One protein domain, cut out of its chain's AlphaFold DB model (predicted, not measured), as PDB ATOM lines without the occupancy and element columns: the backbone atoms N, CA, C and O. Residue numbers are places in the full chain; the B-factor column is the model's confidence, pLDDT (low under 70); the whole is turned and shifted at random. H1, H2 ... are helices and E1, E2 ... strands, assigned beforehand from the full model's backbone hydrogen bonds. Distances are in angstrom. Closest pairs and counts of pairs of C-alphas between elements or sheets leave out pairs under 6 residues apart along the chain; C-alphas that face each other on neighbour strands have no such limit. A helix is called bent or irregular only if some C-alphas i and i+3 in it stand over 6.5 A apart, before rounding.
ATOM      1  N   LEU A   7     -16.151 -34.469   2.485       91.50
ATOM      2  CA  LEU A   7     -14.796 -34.153   2.060       91.50
ATOM      3  C   LEU A   7     -14.021 -35.452   1.865       91.50
ATOM      4  O   LEU A   7     -13.815 -36.210   2.810       91.50
ATOM      5  N   ALA A   8     -13.566 -35.706   0.643       93.81
ATOM      6  CA  ALA A   8     -12.686 -36.829   0.349       93.81
ATOM      7  C   ALA A   8     -11.218 -36.405   0.458       93.81
ATOM      8  O   ALA A   8     -10.837 -35.341  -0.033       93.81
ATOM      9  N   MET A   9     -10.385 -37.241   1.077       93.88
ATOM     10  CA  MET A   9      -8.946 -36.975   1.153       93.88
ATOM     11  C   MET A   9      -8.239 -37.289  -0.174       93.88
ATOM     12  O   MET A   9      -8.734 -38.082  -0.982       93.88
ATOM     13  N   ASP A  10      -7.051 -36.719  -0.393       94.38
ATOM     14  CA  ASP A  10      -6.247 -37.091  -1.561       94.38
ATOM     15  C   ASP A  10      -5.905 -38.593  -1.509       94.38
ATOM     16  O   ASP A  10      -5.586 -39.153  -0.458       94.38
ATOM     17  N   GLY A  11      -6.052 -39.276  -2.642       93.19
ATOM     18  CA  GLY A  11      -5.864 -40.721  -2.721       93.19
ATOM     19  C   GLY A  11      -7.022 -41.596  -2.224       93.19
ATOM     20  O   GLY A  11      -6.876 -42.824  -2.201       93.19
ATOM     21  N   TRP A  12      -8.184 -41.029  -1.865       95.00
ATOM     22  CA  TRP A  12      -9.341 -41.807  -1.384       95.00
ATOM     23  C   TRP A  12      -9.720 -42.963  -2.323       95.00
ATOM     24  O   TRP A  12     -10.040 -44.061  -1.859       95.00
ATOM     25  N   TYR A  13      -9.641 -42.748  -3.642       93.81
ATOM     26  CA  TYR A  13     -10.051 -43.740  -4.634       93.81
ATOM     27  C   TYR A  13      -9.132 -44.963  -4.629       93.81
ATOM     28  O   TYR A  13      -9.610 -46.090  -4.498       93.81
ATOM     29  N   TYR A  14      -7.808 -44.774  -4.722       93.31
ATOM     30  CA  TYR A  14      -6.890 -45.916  -4.750       93.31
ATOM     31  C   TYR A  14      -6.898 -46.675  -3.417       93.31
ATOM     32  O   TYR A  14      -6.827 -47.903  -3.414       93.31
ATOM     33  N   ARG A  15      -7.059 -45.974  -2.287       95.06
ATOM     34  CA  ARG A  15      -7.195 -46.600  -0.963       95.06
ATOM     35  C   ARG A  15      -8.480 -47.409  -0.855       95.06
ATOM     36  O   ARG A  15      -8.456 -48.525  -0.344       95.06
ATOM     37  N   THR A  16      -9.574 -46.899  -1.418       96.31
ATOM     38  CA  THR A  16     -10.831 -47.644  -1.547       96.31
ATOM     39  C   THR A  16     -10.644 -48.901  -2.398       96.31
ATOM     40  O   THR A  16     -11.090 -49.974  -2.004       96.31
ATOM     41  N   ARG A  17      -9.928 -48.820  -3.528       95.06
ATOM     42  CA  ARG A  17      -9.621 -49.995  -4.364       95.06
ATOM     43  C   ARG A  17      -8.792 -51.039  -3.614       95.06
ATOM     44  O   ARG A  17      -9.152 -52.208  -3.629       95.06
ATOM     45  N   GLN A  18      -7.746 -50.620  -2.903       94.88
ATOM     46  CA  GLN A  18      -6.950 -51.530  -2.072       94.88
ATOM     47  C   GLN A  18      -7.773 -52.154  -0.935       94.88
ATOM     48  O   GLN A  18      -7.564 -53.313  -0.575       94.88
ATOM     49  N   ALA A  19      -8.721 -51.404  -0.373       96.44
ATOM     50  CA  ALA A  19      -9.641 -51.926   0.624       96.44
ATOM     51  C   ALA A  19     -10.590 -52.975   0.036       96.44
ATOM     52  O   ALA A  19     -10.774 -54.011   0.666       96.44
ATOM     53  N   LEU A  20     -11.117 -52.773  -1.173       96.38
ATOM     54  CA  LEU A  20     -11.912 -53.791  -1.871       96.38
ATOM     55  C   LEU A  20     -11.096 -55.063  -2.133       96.38
ATOM     56  O   LEU A  20     -11.560 -56.150  -1.805       96.38
ATOM     57  N   ASP A  21      -9.839 -54.940  -2.577       95.56
ATOM     58  CA  ASP A  21      -8.953 -56.104  -2.729       95.56
ATOM     59  C   ASP A  21      -8.747 -56.842  -1.389       95.56
ATOM     60  O   ASP A  21      -8.593 -58.066  -1.344       95.56
ATOM     61  N   SER A  22      -8.715 -56.107  -0.272       96.06
ATOM     62  CA  SER A  22      -8.646 -56.685   1.074       96.06
ATOM     63  C   SER A  22      -9.950 -57.382   1.465       96.06
ATOM     64  O   SER A  22      -9.887 -58.478   2.025       96.06
ATOM     65  N   VAL A  23     -11.110 -56.794   1.142       95.62
ATOM     66  CA  VAL A  23     -12.424 -57.431   1.319       95.62
ATOM     67  C   VAL A  23     -12.445 -58.760   0.575       95.62
ATOM     68  O   VAL A  23     -12.680 -59.786   1.205       95.62
ATOM     69  N   ASP A  24     -12.089 -58.783  -0.709       94.19
ATOM     70  CA  ASP A  24     -12.112 -60.004  -1.521       94.19
ATOM     71  C   ASP A  24     -11.224 -61.108  -0.928       94.19
ATOM     72  O   ASP A  24     -11.639 -62.264  -0.803       94.19
ATOM     73  N   ARG A  25     -10.017 -60.755  -0.461       94.62
ATOM     74  CA  ARG A  25      -9.127 -61.702   0.234       94.62
ATOM     75  C   ARG A  25      -9.723 -62.211   1.547       94.62
ATOM     76  O   ARG A  25      -9.511 -63.375   1.890       94.62
ATOM     77  N   GLN A  26     -10.402 -61.359   2.314       94.81
ATOM     78  CA  GLN A  26     -11.036 -61.747   3.578       94.81
ATOM     79  C   GLN A  26     -12.265 -62.634   3.345       94.81
ATOM     80  O   GLN A  26     -12.389 -63.666   4.005       94.81
ATOM     81  N   MET A  27     -13.098 -62.305   2.356       93.56
ATOM     82  CA  MET A  27     -14.251 -63.108   1.936       93.56
ATOM     83  C   MET A  27     -13.816 -64.500   1.463       93.56
ATOM     84  O   MET A  27     -14.327 -65.508   1.952       93.56
ATOM     85  N   ALA A  28     -12.780 -64.574   0.616       92.69
ATOM     86  CA  ALA A  28     -12.217 -65.844   0.154       92.69
ATOM     87  C   ALA A  28     -11.708 -66.722   1.313       92.69
ATOM     88  O   ALA A  28     -11.920 -67.934   1.320       92.69
ATOM     89  N   LYS A  29     -11.073 -66.118   2.328       92.62
ATOM     90  CA  LYS A  29     -10.619 -66.833   3.534       92.62
ATOM     91  C   LYS A  29     -11.778 -67.328   4.396       92.62
ATOM     92  O   LYS A  29     -11.693 -68.431   4.932       92.62
ATOM     93  N   LYS A  30     -12.835 -66.526   4.533       89.69
ATOM     94  CA  LYS A  30     -14.032 -66.871   5.310       89.69
ATOM     95  C   LYS A  30     -14.943 -67.875   4.599       89.69
ATOM     96  O   LYS A  30     -15.796 -68.456   5.254       89.69
ATOM     97  N   ARG A  31     -14.720 -68.128   3.300       87.25
ATOM     98  CA  ARG A  31     -15.616 -68.911   2.424       87.25
ATOM     99  C   ARG A  31     -17.031 -68.332   2.372       87.25
ATOM    100  O   ARG A  31     -17.986 -69.046   2.089       87.25
ATOM    101  N   GLU A  32     -17.129 -67.032   2.617       82.25
ATOM    102  CA  GLU A  32     -18.368 -66.284   2.526       82.25
ATOM    103  C   GLU A  32     -18.498 -65.723   1.118       82.25
ATOM    104  O   GLU A  32     -17.512 -65.319   0.496       82.25
ATOM    105  N   SER A  33     -19.721 -65.711   0.600       74.44
ATOM    106  CA  SER A  33     -19.983 -65.284  -0.780       74.44
ATOM    107  C   SER A  33     -20.652 -63.917  -0.874       74.44
ATOM    108  O   SER A  33     -20.754 -63.371  -1.972       74.44
ATOM    109  N   LYS A  34     -21.110 -63.355   0.252       85.25
ATOM    110  CA  LYS A  34     -21.960 -62.161   0.258       85.25
ATOM    111  C   LYS A  34     -21.532 -61.154   1.316       85.25
ATOM    112  O   LYS A  34     -21.303 -61.489   2.472       85.25
ATOM    113  N   TRP A  35     -21.436 -59.906   0.886       94.06
ATOM    114  CA  TRP A  35     -21.301 -58.728   1.731       94.06
ATOM    115  C   TRP A  35     -22.133 -57.613   1.105       94.06
ATOM    116  O   TRP A  35     -22.315 -57.592  -0.115       94.06
ATOM    117  N   LEU A  36     -22.654 -56.707   1.926       93.88
ATOM    118  CA  LEU A  36     -23.582 -55.689   1.451       93.88
ATOM    119  C   LEU A  36     -22.857 -54.444   0.946       93.88
ATOM    120  O   LEU A  36     -23.092 -54.000  -0.173       93.88
ATOM    121  N   TYR A  37     -21.986 -53.867   1.773       94.69
ATOM    122  CA  TYR A  37     -21.243 -52.660   1.422       94.69
ATOM    123  C   TYR A  37     -19.896 -52.556   2.152       94.69
ATOM    124  O   TYR A  37     -19.644 -53.219   3.164       94.69
ATOM    125  N   LEU A  38     -19.051 -51.660   1.638       95.94
ATOM    126  CA  LEU A  38     -17.828 -51.165   2.245       95.94
ATOM    127  C   LEU A  38     -18.056 -49.692   2.573       95.94
ATOM    128  O   LEU A  38     -18.291 -48.866   1.689       95.94
ATOM    129  N   ARG A  39     -17.992 -49.383   3.861       94.56
ATOM    130  CA  ARG A  39     -18.147 -48.051   4.424       94.56
ATOM    131  C   ARG A  39     -16.824 -47.297   4.347       94.56
ATOM    132  O   ARG A  39     -15.799 -47.788   4.824       94.56
ATOM    133  N   LEU A  40     -16.866 -46.106   3.757       94.94
ATOM    134  CA  LEU A  40     -15.710 -45.217   3.594       94.94
ATOM    135  C   LEU A  40     -15.542 -44.232   4.758       94.94
ATOM    136  O   LEU A  40     -14.468 -43.653   4.923       94.94
ATOM    137  N   PHE A  41     -16.599 -44.069   5.550       91.75
ATOM    138  CA  PHE A  41     -16.639 -43.224   6.732       91.75
ATOM    139  C   PHE A  41     -17.554 -43.823   7.793       91.75
ATOM    140  O   PHE A  41     -18.670 -44.224   7.484       91.75
ATOM    141  N   TYR A  42     -17.102 -43.825   9.041       88.25
ATOM    142  CA  TYR A  42     -17.923 -44.105  10.216       88.25
ATOM    143  C   TYR A  42     -17.642 -43.045  11.284       88.25
ATOM    144  O   TYR A  42     -16.496 -42.610  11.456       88.25
ATOM    145  N   THR A  43     -18.670 -42.677  12.050       84.12
ATOM    146  CA  THR A  43     -18.468 -41.843  13.239       84.12
ATOM    147  C   THR A  43     -17.895 -42.667  14.391       84.12
ATOM    148  O   THR A  43     -18.309 -43.795  14.676       84.12
ATOM    149  N   GLU A  44     -16.932 -42.077  15.088       81.19
ATOM    150  CA  GLU A  44     -16.301 -42.665  16.266       81.19
ATOM    151  C   GLU A  44     -17.206 -42.612  17.510       81.19
ATOM    152  O   GLU A  44     -16.969 -43.325  18.487       81.19
ATOM    153  N   GLN A  45     -18.288 -41.826  17.476       76.50
ATOM    154  CA  GLN A  45     -19.227 -41.679  18.590       76.50
ATOM    155  C   GLN A  45     -19.947 -42.985  18.949       76.50
ATOM    156  O   GLN A  45     -20.155 -43.258  20.131       76.50
ATOM    157  N   PHE A  46     -20.308 -43.805  17.961       77.12
ATOM    158  CA  PHE A  46     -20.980 -45.086  18.213       77.12
ATOM    159  C   PHE A  46     -19.999 -46.203  18.595       77.12
ATOM    160  O   PHE A  46     -20.392 -47.209  19.177       77.12
ATOM    161  N   LEU A  47     -18.698 -45.992  18.388       78.88
ATOM    162  CA  LEU A  47     -17.634 -46.905  18.813       78.88
ATOM    163  C   LEU A  47     -17.160 -46.640  20.250       78.88
ATOM    164  O   LEU A  47     -16.050 -47.018  20.629       78.88
ATOM    165  N   ARG A  48     -17.983 -45.972  21.065       82.19
ATOM    166  CA  ARG A  48     -17.731 -45.752  22.496       82.19
ATOM    167  C   ARG A  48     -17.896 -47.059  23.293       82.19
ATOM    168  O   ARG A  48     -18.032 -48.156  22.752       82.19
ATOM    169  N   TRP A  49     -17.822 -46.955  24.618       86.25
ATOM    170  CA  TRP A  49     -18.116 -48.066  25.521       86.25
ATOM    171  C   TRP A  49     -19.611 -48.401  25.470       86.25
ATOM    172  O   TRP A  49     -20.430 -47.753  26.120       86.25
ATOM    173  N   LYS A 118      -7.257 -50.942  14.377       91.25
ATOM    174  CA  LYS A 118      -6.046 -50.997  13.548       91.25
ATOM    175  C   LYS A 118      -6.348 -50.461  12.148       91.25
ATOM    176  O   LYS A 118      -7.483 -50.538  11.695       91.25
ATOM    177  N   ALA A 119      -5.346 -49.942  11.446       92.31
ATOM    178  CA  ALA A 119      -5.536 -49.596  10.041       92.31
ATOM    179  C   ALA A 119      -5.837 -50.864   9.217       92.31
ATOM    180  O   ALA A 119      -5.290 -51.931   9.503       92.31
ATOM    181  N   GLY A 120      -6.716 -50.756   8.224       93.88
ATOM    182  CA  GLY A 120      -7.165 -51.860   7.384       93.88
ATOM    183  C   GLY A 120      -8.679 -51.899   7.212       93.88
ATOM    184  O   GLY A 120      -9.375 -50.917   7.454       93.88
ATOM    185  N   VAL A 121      -9.176 -53.051   6.772       95.44
ATOM    186  CA  VAL A 121     -10.603 -53.288   6.541       95.44
ATOM    187  C   VAL A 121     -11.135 -54.221   7.614       95.44
ATOM    188  O   VAL A 121     -10.582 -55.307   7.794       95.44
ATOM    189  N   HIS A 122     -12.200 -53.800   8.293       93.69
ATOM    190  CA  HIS A 122     -12.797 -54.515   9.422       93.69
ATOM    191  C   HIS A 122     -14.286 -54.730   9.210       93.69
ATOM    192  O   HIS A 122     -14.962 -53.899   8.604       93.69
ATOM    193  N   GLU A 123     -14.802 -55.836   9.739       93.25
ATOM    194  CA  GLU A 123     -16.243 -56.046   9.821       93.25
ATOM    195  C   GLU A 123     -16.838 -55.069  10.833       93.25
ATOM    196  O   GLU A 123     -16.338 -54.914  11.948       93.25
ATOM    197  N   MET A 124     -17.924 -54.416  10.440       90.38
ATOM    198  CA  MET A 124     -18.654 -53.457  11.259       90.38
ATOM    199  C   MET A 124     -20.164 -53.728  11.166       90.38
ATOM    200  O   MET A 124     -20.913 -52.892  10.659       90.38
ATOM    201  N   PRO A 125     -20.635 -54.899  11.646       85.69
ATOM    202  CA  PRO A 125     -22.057 -55.247  11.626       85.69
ATOM    203  C   PRO A 125     -22.873 -54.508  12.696       85.69
ATOM    204  O   PRO A 125     -24.097 -54.489  12.641       85.69
ATOM    205  N   LYS A 126     -22.212 -53.936  13.706       82.00
ATOM    206  CA  LYS A 126     -22.837 -53.187  14.800       82.00
ATOM    207  C   LYS A 126     -22.120 -51.867  14.992       82.00
ATOM    208  O   LYS A 126     -20.937 -51.754  14.676       82.00
ATOM    209  N   PHE A 127     -22.839 -50.903  15.564       76.94
ATOM    210  CA  PHE A 127     -22.296 -49.601  15.960       76.94
ATOM    211  C   PHE A 127     -21.705 -48.781  14.802       76.94
ATOM    212  O   PHE A 127     -21.004 -47.799  15.025       76.94
ATOM    213  N   GLY A 128     -21.999 -49.181  13.566       71.69
ATOM    214  CA  GLY A 128     -21.802 -48.364  12.386       71.69
ATOM    215  C   GLY A 128     -23.029 -47.494  12.177       71.69
ATOM    216  O   GLY A 128     -24.153 -47.979  12.271       71.69
ATOM    217  N   CYS A 129     -22.821 -46.213  11.916       70.19
ATOM    218  CA  CYS A 129     -23.888 -45.293  11.556       70.19
ATOM    219  C   CYS A 129     -23.375 -44.309  10.511       70.19
ATOM    220  O   CYS A 129     -22.162 -44.086  10.406       70.19
ATOM    221  N   CYS A 130     -24.357 -43.709   9.840       73.75
ATOM    222  CA  CYS A 130     -24.268 -42.674   8.829       73.75
ATOM    223  C   CYS A 130     -23.802 -43.180   7.450       73.75
ATOM    224  O   CYS A 130     -22.980 -44.091   7.324       73.75
ATOM    225  N   SER A 131     -24.417 -42.617   6.408       71.56
ATOM    226  CA  SER A 131     -24.339 -43.078   5.017       71.56
ATOM    227  C   SER A 131     -23.460 -42.220   4.110       71.56
ATOM    228  O   SER A 131     -23.618 -42.276   2.893       71.56
ATOM    229  N   GLN A 132     -22.490 -41.494   4.668       85.44
ATOM    230  CA  GLN A 132     -21.680 -40.515   3.934       85.44
ATOM    231  C   GLN A 132     -20.973 -41.111   2.720       85.44
ATOM    232  O   GLN A 132     -20.824 -40.455   1.691       85.44
ATOM    233  N   GLY A 133     -20.546 -42.373   2.813       89.88
ATOM    234  CA  GLY A 133     -20.000 -43.069   1.661       89.88
ATOM    235  C   GLY A 133     -20.014 -44.578   1.783       89.88
ATOM    236  O   GLY A 133     -19.405 -45.162   2.683       89.88
ATOM    237  N   TYR A 134     -20.650 -45.193   0.791       93.25
ATOM    238  CA  TYR A 134     -20.724 -46.632   0.606       93.25
ATOM    239  C   TYR A 134     -20.259 -47.038  -0.785       93.25
ATOM    240  O   TYR A 134     -20.644 -46.444  -1.801       93.25
ATOM    241  N   VAL A 135     -19.497 -48.123  -0.829       95.25
ATOM    242  CA  VAL A 135     -19.254 -48.893  -2.043       95.25
ATOM    243  C   VAL A 135     -20.038 -50.190  -1.939       95.25
ATOM    244  O   VAL A 135     -19.849 -50.950  -0.995       95.25
ATOM    245  N   PHE A 136     -20.909 -50.429  -2.912       94.38
ATOM    246  CA  PHE A 136     -21.713 -51.643  -3.002       94.38
ATOM    247  C   PHE A 136     -21.128 -52.565  -4.079       94.38
ATOM    248  O   PHE A 136     -20.688 -52.060  -5.120       94.38
ATOM    249  N   PRO A 137     -21.136 -53.895  -3.889       93.25
ATOM    250  CA  PRO A 137     -20.902 -54.830  -4.978       93.25
ATOM    251  C   PRO A 137     -21.968 -54.642  -6.054       93.25
ATOM    252  O   PRO A 137     -23.150 -54.481  -5.744       93.25
ATOM    253  N   GLN A 138     -21.575 -54.737  -7.324       92.12
ATOM    254  CA  GLN A 138     -22.510 -54.592  -8.442       92.12
ATOM    255  C   GLN A 138     -23.684 -55.583  -8.355       92.12
ATOM    256  O   GLN A 138     -24.812 -55.229  -8.687       92.12
ATOM    257  N   SER A 139     -23.434 -56.794  -7.852       90.75
ATOM    258  CA  SER A 139     -24.451 -57.834  -7.678       90.75
ATOM    259  C   SER A 139     -25.568 -57.463  -6.699       90.75
ATOM    260  O   SER A 139     -26.653 -58.013  -6.826       90.75
ATOM    261  N   ARG A 140     -25.333 -56.540  -5.757       90.69
ATOM    262  CA  ARG A 140     -26.315 -56.130  -4.733       90.69
ATOM    263  C   ARG A 140     -27.111 -54.883  -5.125       90.69
ATOM    264  O   ARG A 140     -28.047 -54.507  -4.430       90.69
ATOM    265  N   VAL A 141     -26.754 -54.224  -6.230       91.00
ATOM    266  CA  VAL A 141     -27.378 -52.954  -6.638       91.00
ATOM    267  C   VAL A 141     -28.863 -53.128  -6.952       91.00
ATOM    268  O   VAL A 141     -29.666 -52.319  -6.502       91.00
ATOM    269  N   LEU A 142     -29.239 -54.189  -7.675       92.44
ATOM    270  CA  LEU A 142     -30.646 -54.461  -7.993       92.44
ATOM    271  C   LEU A 142     -31.469 -54.753  -6.733       92.44
ATOM    272  O   LEU A 142     -32.566 -54.221  -6.590       92.44
ATOM    273  N   ASP A 143     -30.912 -55.523  -5.794       92.31
ATOM    274  CA  ASP A 143     -31.575 -55.838  -4.525       92.31
ATOM    275  C   ASP A 143     -31.863 -54.567  -3.711       92.31
ATOM    276  O   ASP A 143     -32.951 -54.398  -3.162       92.31
ATOM    277  N   LEU A 144     -30.900 -53.641  -3.679       91.31
ATOM    278  CA  LEU A 144     -31.036 -52.360  -2.988       91.31
ATOM    279  C   LEU A 144     -32.038 -51.423  -3.664       91.31
ATOM    280  O   LEU A 144     -32.796 -50.751  -2.969       91.31
ATOM    281  N   ILE A 145     -32.071 -51.381  -5.000       91.62
ATOM    282  CA  ILE A 145     -33.077 -50.601  -5.736       91.62
ATOM    283  C   ILE A 145     -34.477 -51.098  -5.370       91.62
ATOM    284  O   ILE A 145     -35.307 -50.296  -4.942       91.62
ATOM    285  N   HIS A 146     -34.709 -52.411  -5.444       92.81
ATOM    286  CA  HIS A 146     -35.995 -53.001  -5.071       92.81
ATOM    287  C   HIS A 146     -36.369 -52.708  -3.613       92.81
ATOM    288  O   HIS A 146     -37.497 -52.298  -3.346       92.81
ATOM    289  N   LEU A 147     -35.416 -52.835  -2.684       90.88
ATOM    290  CA  LEU A 147     -35.619 -52.508  -1.272       90.88
ATOM    291  C   LEU A 147     -36.096 -51.061  -1.075       90.88
ATOM    292  O   LEU A 147     -37.050 -50.818  -0.330       90.88
ATOM    293  N   TYR A 148     -35.437 -50.092  -1.715       90.31
ATOM    294  CA  TYR A 148     -35.786 -48.679  -1.552       90.31
ATOM    295  C   TYR A 148     -37.113 -48.323  -2.234       90.31
ATOM    296  O   TYR A 148     -37.897 -47.552  -1.676       90.31
ATOM    297  N   GLU A 149     -37.400 -48.914  -3.396       90.31
ATOM    298  CA  GLU A 149     -38.673 -48.747  -4.111       90.31
ATOM    299  C   GLU A 149     -39.871 -49.343  -3.358       90.31
ATOM    300  O   GLU A 149     -40.984 -48.810  -3.455       90.31
ATOM    301  N   GLU A 150     -39.654 -50.430  -2.612       90.81
ATOM    302  CA  GLU A 150     -40.671 -51.079  -1.782       90.81
ATOM    303  C   GLU A 150     -40.920 -50.295  -0.489       90.81
ATOM    304  O   GLU A 150     -42.068 -49.986  -0.162       90.81
ATOM    305  N   LYS A 151     -39.856 -49.935   0.241       86.62
ATOM    306  CA  LYS A 151     -39.977 -49.270   1.547       86.62
ATOM    307  C   LYS A 151     -40.547 -47.857   1.435       86.62
ATOM    308  O   LYS A 151     -41.363 -47.492   2.279       86.62
ATOM    309  N   ARG A 152     -40.135 -47.077   0.421       76.44
ATOM    310  CA  ARG A 152     -40.553 -45.687   0.086       76.44
ATOM    311  C   ARG A 152     -40.460 -44.615   1.187       76.44
ATOM    312  O   ARG A 152     -40.511 -43.432   0.865       76.44
ATOM    313  N   LEU A 153     -40.351 -44.993   2.457       76.19
ATOM    314  CA  LEU A 153     -40.343 -44.131   3.635       76.19
ATOM    315  C   LEU A 153     -39.259 -44.601   4.610       76.19
ATOM    316  O   LEU A 153     -39.071 -45.801   4.807       76.19
ATOM    317  N   GLY A 154     -38.599 -43.641   5.259       76.81
ATOM    318  CA  GLY A 154     -37.529 -43.877   6.231       76.81
ATOM    319  C   GLY A 154     -36.168 -43.376   5.748       76.81
ATOM    320  O   GLY A 154     -36.006 -42.959   4.603       76.81
ATOM    321  N   TYR A 155     -35.183 -43.396   6.644       79.25
ATOM    322  CA  TYR A 155     -33.816 -43.025   6.298       79.25
ATOM    323  C   TYR A 155     -33.105 -44.188   5.599       79.25
ATOM    324  O   TYR A 155     -33.163 -45.333   6.053       79.25
ATOM    325  N   VAL A 156     -32.438 -43.886   4.483       83.00
ATOM    326  CA  VAL A 156     -31.772 -44.877   3.620       83.00
ATOM    327  C   VAL A 156     -30.743 -45.706   4.391       83.00
ATOM    328  O   VAL A 156     -30.675 -46.918   4.207       83.00
ATOM    329  N   ASP A 157     -29.979 -45.083   5.287       80.62
ATOM    330  CA  ASP A 157     -29.017 -45.766   6.155       80.62
ATOM    331  C   ASP A 157     -29.691 -46.808   7.050       80.62
ATOM    332  O   ASP A 157     -29.285 -47.967   7.033       80.62
ATOM    333  N   MET A 158     -30.759 -46.441   7.759       83.19
ATOM    334  CA  MET A 158     -31.501 -47.367   8.617       83.19
ATOM    335  C   MET A 158     -32.079 -48.541   7.823       83.19
ATOM    336  O   MET A 158     -31.902 -49.691   8.219       83.19
ATOM    337  N   ILE A 159     -32.705 -48.269   6.674       88.56
ATOM    338  CA  ILE A 159     -33.280 -49.310   5.807       88.56
ATOM    339  C   ILE A 159     -32.188 -50.279   5.323       88.56
ATOM    340  O   ILE A 159     -32.389 -51.494   5.320       88.56
ATOM    341  N   THR A 160     -31.014 -49.756   4.960       89.44
ATOM    342  CA  THR A 160     -29.861 -50.563   4.526       89.44
ATOM    343  C   THR A 160     -29.327 -51.442   5.659       89.44
ATOM    344  O   THR A 160     -29.041 -52.621   5.447       89.44
ATOM    345  N   GLU A 161     -29.196 -50.891   6.870       88.69
ATOM    346  CA  GLU A 161     -28.728 -51.629   8.051       88.69
ATOM    347  C   GLU A 161     -29.708 -52.727   8.484       88.69
ATOM    348  O   GLU A 161     -29.290 -53.828   8.863       88.69
ATOM    349  N   GLU A 162     -31.011 -52.445   8.416       88.69
ATOM    350  CA  GLU A 162     -32.065 -53.423   8.690       88.69
ATOM    351  C   GLU A 162     -32.016 -54.568   7.683       88.69
ATOM    352  O   GLU A 162     -32.008 -55.731   8.087       88.69
ATOM    353  N   TYR A 163     -31.904 -54.252   6.391       90.62
ATOM    354  CA  TYR A 163     -31.778 -55.257   5.341       90.62
ATOM    355  C   TYR A 163     -30.549 -56.146   5.550       90.62
ATOM    356  O   TYR A 163     -30.675 -57.373   5.521       90.62
ATOM    357  N   ALA A 164     -29.391 -55.544   5.846       90.44
ATOM    358  CA  ALA A 164     -28.162 -56.275   6.147       90.44
ATOM    359  C   ALA A 164     -28.337 -57.218   7.342       90.44
ATOM    360  O   ALA A 164     -27.864 -58.349   7.328       90.44
ATOM    361  N   THR A 165     -29.023 -56.753   8.386       89.69
ATOM    362  CA  THR A 165     -29.242 -57.530   9.611       89.69
ATOM    363  C   THR A 165     -30.224 -58.680   9.386       89.69
ATOM    364  O   THR A 165     -30.010 -59.766   9.914       89.69
ATOM    365  N   GLN A 166     -31.272 -58.476   8.587       90.81
ATOM    366  CA  GLN A 166     -32.259 -59.514   8.262       90.81
ATOM    367  C   GLN A 166     -31.688 -60.628   7.378       90.81
ATOM    368  O   GLN A 166     -32.116 -61.773   7.490       90.81
ATOM    369  N   HIS A 167     -30.725 -60.294   6.518       89.44
ATOM    370  CA  HIS A 167     -30.110 -61.228   5.573       89.44
ATOM    371  C   HIS A 167     -28.732 -61.733   6.027       89.44
ATOM    372  O   HIS A 167     -28.052 -62.396   5.248       89.44
ATOM    373  N   ASP A 168     -28.334 -61.417   7.266       89.69
ATOM    374  CA  ASP A 168     -27.031 -61.751   7.858       89.69
ATOM    375  C   ASP A 168     -25.839 -61.360   6.963       89.69
ATOM    376  O   ASP A 168     -24.866 -62.092   6.789       89.69
ATOM    377  N   GLU A 169     -25.924 -60.182   6.340       90.88
ATOM    378  CA  GLU A 169     -24.899 -59.720   5.414       90.88
ATOM    379  C   GLU A 169     -23.751 -59.001   6.107       90.88
ATOM    380  O   GLU A 169     -23.921 -58.120   6.964       90.88
ATOM    381  N   ILE A 170     -22.547 -59.325   5.640       93.44
ATOM    382  CA  ILE A 170     -21.325 -58.706   6.128       93.44
ATOM    383  C   ILE A 170     -21.277 -57.245   5.680       93.44
ATOM    384  O   ILE A 170     -21.472 -56.908   4.510       93.44
ATOM    385  N   ARG A 171     -20.975 -56.372   6.639       93.94
ATOM    386  CA  ARG A 171     -20.769 -54.938   6.447       93.94
ATOM    387  C   ARG A 171     -19.317 -54.629   6.755       93.94
ATOM    388  O   ARG A 171     -18.855 -54.908   7.861       93.94
ATOM    389  N   TRP A 172     -18.599 -54.074   5.790       95.50
ATOM    390  CA  TRP A 172     -17.186 -53.736   5.935       95.50
ATOM    391  C   TRP A 172     -17.008 -52.242   6.183       95.50
ATOM    392  O   TRP A 172     -17.811 -51.431   5.729       95.50
ATOM    393  N   ALA A 173     -15.926 -51.864   6.855       94.75
ATOM    394  CA  ALA A 173     -15.490 -50.481   6.993       94.75
ATOM    395  C   ALA A 173     -13.975 -50.368   6.795       94.75
ATOM    396  O   ALA A 173     -13.217 -51.233   7.244       94.75
ATOM    397  N   ILE A 174     -13.537 -49.297   6.131       95.06
ATOM    398  CA  ILE A 174     -12.118 -48.949   6.012       95.06
ATOM    399  C   ILE A 174     -11.681 -48.068   7.189       95.06
ATOM    400  O   ILE A 174     -12.354 -47.102   7.541       95.06
ATOM    401  N   THR A 175     -10.543 -48.397   7.795       92.25
ATOM    402  CA  THR A 175      -9.900 -47.623   8.862       92.25
ATOM    403  C   THR A 175      -8.466 -47.264   8.448       92.25
ATOM    404  O   THR A 175      -7.702 -48.162   8.089       92.25
ATOM    405  N   PRO A 176      -8.028 -45.998   8.560       91.75
ATOM    406  CA  PRO A 176      -8.847 -44.821   8.861       91.75
ATOM    407  C   PRO A 176      -9.867 -44.531   7.746       91.75
ATOM    408  O   PRO A 176      -9.723 -45.029   6.629       91.75
ATOM    409  N   SER A 177     -10.895 -43.738   8.069       92.50
ATOM    410  CA  SER A 177     -11.877 -43.258   7.089       92.50
ATOM    411  C   SER A 177     -11.174 -42.482   5.969       92.50
ATOM    412  O   SER A 177     -10.177 -41.805   6.219       92.50
ATOM    413  N   VAL A 178     -11.673 -42.593   4.737       94.44
ATOM    414  CA  VAL A 178     -11.084 -41.933   3.545       94.44
ATOM    415  C   VAL A 178     -11.909 -40.756   3.037       94.44
ATOM    416  O   VAL A 178     -11.487 -40.024   2.141       94.44
ATOM    417  N   ILE A 179     -13.079 -40.570   3.634       93.38
ATOM    418  CA  ILE A 179     -13.921 -39.392   3.491       93.38
ATOM    419  C   ILE A 179     -14.332 -38.929   4.892       93.38
ATOM    420  O   ILE A 179     -14.287 -39.715   5.841       93.38
ATOM    421  N   GLN A 180     -14.756 -37.678   5.006       90.50
ATOM    422  CA  GLN A 180     -15.207 -37.048   6.239       90.50
ATOM    423  C   GLN A 180     -16.500 -36.283   5.977       90.50
ATOM    424  O   GLN A 180     -16.627 -35.613   4.959       90.50
ATOM    425  N   HIS A 181     -17.451 -36.370   6.901       86.12
ATOM    426  CA  HIS A 181     -18.647 -35.533   6.887       86.12
ATOM    427  C   HIS A 181     -18.288 -34.065   7.165       86.12
ATOM    428  O   HIS A 181     -17.576 -33.783   8.135       86.12
ATOM    429  N   VAL A 182     -18.815 -33.144   6.359       81.00
ATOM    430  CA  VAL A 182     -18.652 -31.692   6.483       81.00
ATOM    431  C   VAL A 182     -20.009 -31.056   6.752       81.00
ATOM    432  O   VAL A 182     -20.777 -30.777   5.844       81.00
ATOM    433  N   GLY A 183     -20.292 -30.755   8.016       65.12
ATOM    434  CA  GLY A 183     -21.541 -30.090   8.376       65.12
ATOM    435  C   GLY A 183     -21.803 -30.138   9.872       65.12
ATOM    436  O   GLY A 183     -21.577 -31.156  10.519       65.12
ATOM    437  N   ARG A 184     -22.274 -29.019  10.436       52.69
ATOM    438  CA  ARG A 184     -22.588 -28.883  11.874       52.69
ATOM    439  C   ARG A 184     -24.028 -29.287  12.218       52.69
ATOM    440  O   ARG A 184     -24.375 -29.362  13.394       52.69
ATOM    441  N   GLN A 185     -24.864 -29.514  11.211       52.09
ATOM    442  CA  GLN A 185     -26.246 -29.983  11.312       52.09
ATOM    443  C   GLN A 185     -26.475 -30.960  10.166       52.09
ATOM    444  O   GLN A 185     -26.104 -30.657   9.036       52.09
ATOM    445  N   SER A 186     -27.062 -32.120  10.460       53.50
ATOM    446  CA  SER A 186     -27.524 -33.009   9.398       53.50
ATOM    447  C   SER A 186     -28.754 -32.378   8.748       53.50
ATOM    448  O   SER A 186     -29.664 -31.939   9.454       53.50
ATOM    449  N   PRO A 202     -21.710 -31.764  15.970       45.78
ATOM    450  CA  PRO A 202     -20.300 -31.682  16.391       45.78
ATOM    451  C   PRO A 202     -19.640 -33.057  16.593       45.78
ATOM    452  O   PRO A 202     -18.420 -33.168  16.528       45.78
ATOM    453  N   ASP A 203     -20.441 -34.099  16.844       54.16
ATOM    454  CA  ASP A 203     -19.967 -35.418  17.294       54.16
ATOM    455  C   ASP A 203     -19.877 -36.459  16.155       54.16
ATOM    456  O   ASP A 203     -19.469 -37.599  16.381       54.16
ATOM    457  N   MET A 204     -20.214 -36.080  14.916       61.25
ATOM    458  CA  MET A 204     -20.111 -36.944  13.730       61.25
ATOM    459  C   MET A 204     -18.725 -36.911  13.063       61.25
ATOM    460  O   MET A 204     -18.567 -37.412  11.960       61.25
ATOM    461  N   GLY A 205     -17.705 -36.321  13.681       71.50
ATOM    462  CA  GLY A 205     -16.340 -36.346  13.148       71.50
ATOM    463  C   GLY A 205     -15.688 -37.732  13.236       71.50
ATOM    464  O   GLY A 205     -15.940 -38.485  14.181       71.50
ATOM    465  N   ASN A 206     -14.805 -38.066  12.294       84.56
ATOM    466  CA  ASN A 206     -13.807 -39.114  12.491       84.56
ATOM    467  C   ASN A 206     -12.470 -38.434  12.811       84.56
ATOM    468  O   ASN A 206     -11.792 -37.940  11.916       84.56
ATOM    469  N   PHE A 207     -12.073 -38.390  14.084       84.06
ATOM    470  CA  PHE A 207     -10.901 -37.601  14.492       84.06
ATOM    471  C   PHE A 207      -9.598 -38.098  13.865       84.06
ATOM    472  O   PHE A 207      -8.661 -37.326  13.677       84.06
ATOM    473  N   ARG A 208      -9.527 -39.381  13.497       85.88
ATOM    474  CA  ARG A 208      -8.360 -39.933  12.805       85.88
ATOM    475  C   ARG A 208      -8.227 -39.455  11.365       85.88
ATOM    476  O   ARG A 208      -7.116 -39.503  10.848       85.88
ATOM    477  N   PHE A 209      -9.310 -39.002  10.734       88.50
ATOM    478  CA  PHE A 209      -9.248 -38.368   9.419       88.50
ATOM    479  C   PHE A 209      -8.450 -37.057   9.473       88.50
ATOM    480  O   PHE A 209      -7.637 -36.798   8.587       88.50
ATOM    481  N   GLU A 210      -8.605 -36.292  10.556       87.94
ATOM    482  CA  GLU A 210      -7.927 -35.005  10.777       87.94
ATOM    483  C   GLU A 210      -6.419 -35.143  11.049       87.94
ATOM    484  O   GLU A 210      -5.683 -34.162  11.017       87.94
ATOM    485  N   LEU A 211      -5.936 -36.362  11.314       89.88
ATOM    486  CA  LEU A 211      -4.508 -36.639  11.503       89.88
ATOM    487  C   LEU A 211      -3.746 -36.801  10.178       89.88
ATOM    488  O   LEU A 211      -2.526 -36.966  10.199       89.88
ATOM    489  N   ASN A 212      -4.440 -36.807   9.037       90.75
ATOM    490  CA  ASN A 212      -3.798 -36.933   7.735       90.75
ATOM    491  C   ASN A 212      -3.111 -35.621   7.321       90.75
ATOM    492  O   ASN A 212      -3.720 -34.555   7.363       90.75
ATOM    493  N   ASP A 213      -1.868 -35.710   6.837       92.56
ATOM    494  CA  ASP A 213      -1.166 -34.579   6.219       92.56
ATOM    495  C   ASP A 213      -1.447 -34.549   4.701       92.56
ATOM    496  O   ASP A 213      -1.080 -35.497   3.993       92.56
ATOM    497  N   PRO A 214      -2.049 -33.470   4.163       91.56
ATOM    498  CA  PRO A 214      -2.341 -33.349   2.737       91.56
ATOM    499  C   PRO A 214      -1.113 -33.484   1.825       91.56
ATOM    500  O   PRO A 214      -1.229 -33.994   0.710       91.56
ATOM    501  N   ASN A 215       0.068 -33.045   2.272       94.44
ATOM    502  CA  ASN A 215       1.293 -33.123   1.472       94.44
ATOM    503  C   ASN A 215       1.784 -34.565   1.348       94.44
ATOM    504  O   ASN A 215       2.184 -34.984   0.260       94.44
ATOM    505  N   ILE A 216       1.703 -35.326   2.446       94.00
ATOM    506  CA  ILE A 216       2.052 -36.749   2.465       94.00
ATOM    507  C   ILE A 216       1.083 -37.524   1.571       94.00
ATOM    508  O   ILE A 216       1.527 -38.247   0.681       94.00
ATOM    509  N   LEU A 217      -0.228 -37.302   1.719       93.50
ATOM    510  CA  LEU A 217      -1.241 -37.963   0.885       93.50
ATOM    511  C   LEU A 217      -1.024 -37.704  -0.614       93.50
ATOM    512  O   LEU A 217      -1.138 -38.618  -1.435       93.50
ATOM    513  N   LYS A 218      -0.657 -36.471  -0.975       93.31
ATOM    514  CA  LYS A 218      -0.359 -36.096  -2.360       93.31
ATOM    515  C   LYS A 218       0.879 -36.797  -2.902       93.31
ATOM    516  O   LYS A 218       0.904 -37.184  -4.074       93.31
ATOM    517  N   GLN A 219       1.913 -36.948  -2.081       93.88
ATOM    518  CA  GLN A 219       3.106 -37.693  -2.464       93.88
ATOM    519  C   GLN A 219       2.776 -39.175  -2.684       93.88
ATOM    520  O   GLN A 219       3.077 -39.705  -3.754       93.88
ATOM    521  N   GLU A 220       2.083 -39.809  -1.741       92.56
ATOM    522  CA  GLU A 220       1.658 -41.209  -1.854       92.56
ATOM    523  C   GLU A 220       0.803 -41.452  -3.106       92.56
ATOM    524  O   GLU A 220       0.971 -42.447  -3.812       92.56
ATOM    525  N   HIS A 221      -0.112 -40.528  -3.417       92.44
ATOM    526  CA  HIS A 221      -0.938 -40.629  -4.614       92.44
ATOM    527  C   HIS A 221      -0.091 -40.551  -5.896       92.44
ATOM    528  O   HIS A 221      -0.279 -41.362  -6.804       92.44
ATOM    529  N   LYS A 222       0.888 -39.641  -5.970       92.19
ATOM    530  CA  LYS A 222       1.816 -39.563  -7.114       92.19
ATOM    531  C   LYS A 222       2.656 -40.828  -7.278       92.19
ATOM    532  O   LYS A 222       2.836 -41.298  -8.403       92.19
ATOM    533  N   GLU A 223       3.156 -41.380  -6.177       92.25
ATOM    534  CA  GLU A 223       3.907 -42.640  -6.174       92.25
ATOM    535  C   GLU A 223       3.033 -43.792  -6.687       92.25
ATOM    536  O   GLU A 223       3.460 -44.565  -7.550       92.25
ATOM    537  N   TYR A 224       1.771 -43.850  -6.250       90.06
ATOM    538  CA  TYR A 224       0.804 -44.826  -6.743       90.06
ATOM    539  C   TYR A 224       0.560 -44.691  -8.254       90.06
ATOM    540  O   TYR A 224       0.650 -45.688  -8.974       90.06
ATOM    541  N   LEU A 225       0.300 -43.480  -8.758       89.81
ATOM    542  CA  LEU A 225       0.091 -43.240 -10.193       89.81
ATOM    543  C   LEU A 225       1.318 -43.640 -11.020       89.81
ATOM    544  O   LEU A 225       1.183 -44.333 -12.031       89.81
ATOM    545  N   SER A 226       2.513 -43.292 -10.538       90.75
ATOM    546  CA  SER A 226       3.784 -43.665 -11.168       90.75
ATOM    547  C   SER A 226       3.954 -45.187 -11.224       90.75
ATOM    548  O   SER A 226       4.287 -45.732 -12.273       90.75
ATOM    549  N   SER A 227       3.628 -45.898 -10.137       89.25
ATOM    550  CA  SER A 227       3.694 -47.369 -10.079       89.25
ATOM    551  C   SER A 227       2.739 -48.070 -11.054       89.25
ATOM    552  O   SER A 227       2.964 -49.219 -11.432       89.25
ATOM    553  N   LYS A 228       1.666 -47.387 -11.466       84.69
ATOM    554  CA  LYS A 228       0.666 -47.893 -12.414       84.69
ATOM    555  C   LYS A 228       0.909 -47.437 -13.851       84.69
ATOM    556  O   LYS A 228       0.120 -47.800 -14.718       84.69
ATOM    557  N   GLY A 229       1.963 -46.658 -14.107       79.69
ATOM    558  CA  GLY A 229       2.207 -46.059 -15.421       79.69
ATOM    559  C   GLY A 229       1.133 -45.044 -15.829       79.69
ATOM    560  O   GLY A 229       0.981 -44.759 -17.009       79.69
TER     561      GLY A 229
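AT A GLANCE: This is residues 7 to 49, 118 to 186 and 202 to 229 of the 232 residues of the protein "Integral membrane protein" of Aspergillus sclerotialis (UniProt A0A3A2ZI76). A small three-stranded sheet has the long helix H1 slantwise over one of its faces; H2 and H3 meet as a corner at the E1 edge of this sheet, and H4 sits at the opposite end of the domain, near H1 but off the sheet. The printed part has 140 residues with four named helices and four named strands, in the order H1 E1 E2 H2 H3 E3 E4 H4. The sheet runs E1 E3 E2 and is mixed; the class is mixed, helices and strands. The whole is compact, with a radius of gyration of the C-alphas of 16.0 A, and spans 45 by 38 by 30 A.

IN THESE COORDINATES: Find C-alpha 12 at (-9.341, -41.807, -1.384); from there H1, residues 12 to 30, runs 26.4 A to C-alpha 30 at (-14.032, -66.871, 5.310). E1 follows at residues 35 to 39, and E2, residues 120 to 123, comes after the first cut. H2, residues 138 to 151, covers 20.8 A and is irregular, with C-alphas 139 and 142 7.1 A apart. Next come H3, residues 156 to 166, 15.4 A; E3, residues 170 to 175, 16.2 A; and E4, residues 179 to 181. H4, residues 214 to 227, runs 19.9 A to C-alpha 227 at (3.694, -47.369, -10.079).

HOW THE PARTS SIT: Start at the inner strand E3. E1 is its parallel neighbour, with N 36 and O 170 2.8 A apart, within hydrogen-bond range; E2 is its antiparallel neighbour, with N 122 and O 173 at 3.0 A. H1 forms two layers with this sheet, a helix on one face: it lies over E3 and E2 at a height of 8.5 A, slantwise to the strands at 43 degrees to E3 on the local plane, and its closest C-alphas to E2 are Ala 19 and Val 121, 6.1 A. H2 only grazes the sheet with residues 139 to 144, and H3 with residues 160 to 165. H2 and H3 touch, closest at the C-alphas of Tyr 148 and Val 156, 7.6 A, only just about perpendicular at 72 degrees. H4 is not on the sheet; it is close to H1 but not clearly touching, the C-alphas of Tyr 14 and His 221 being 8.0 A apart. E4 pairs with no named strand, but residues 7 to 8 pair with its residues 179 to 180, antiparallel. Every O i to N i+4 pair is within hydrogen-bond range in H1, H3 and H4, and 8 of 10 in H2.

THE WHOLE: Look for the two farthest C-alphas at Leu 153 and Gly 229, 46.7 A apart. Residues 50 to 117 are not printed, leaving 17.3 A between C-alphas 49 and 118; residues 187 to 201 are not printed, leaving 10.1 A between C-alphas 186 and 202. Of the links printed whole, E2 to H2 is long. The mean pLDDT of the printed part is 87.6, and residues 183 to 186 and 202 to 204 are under 70.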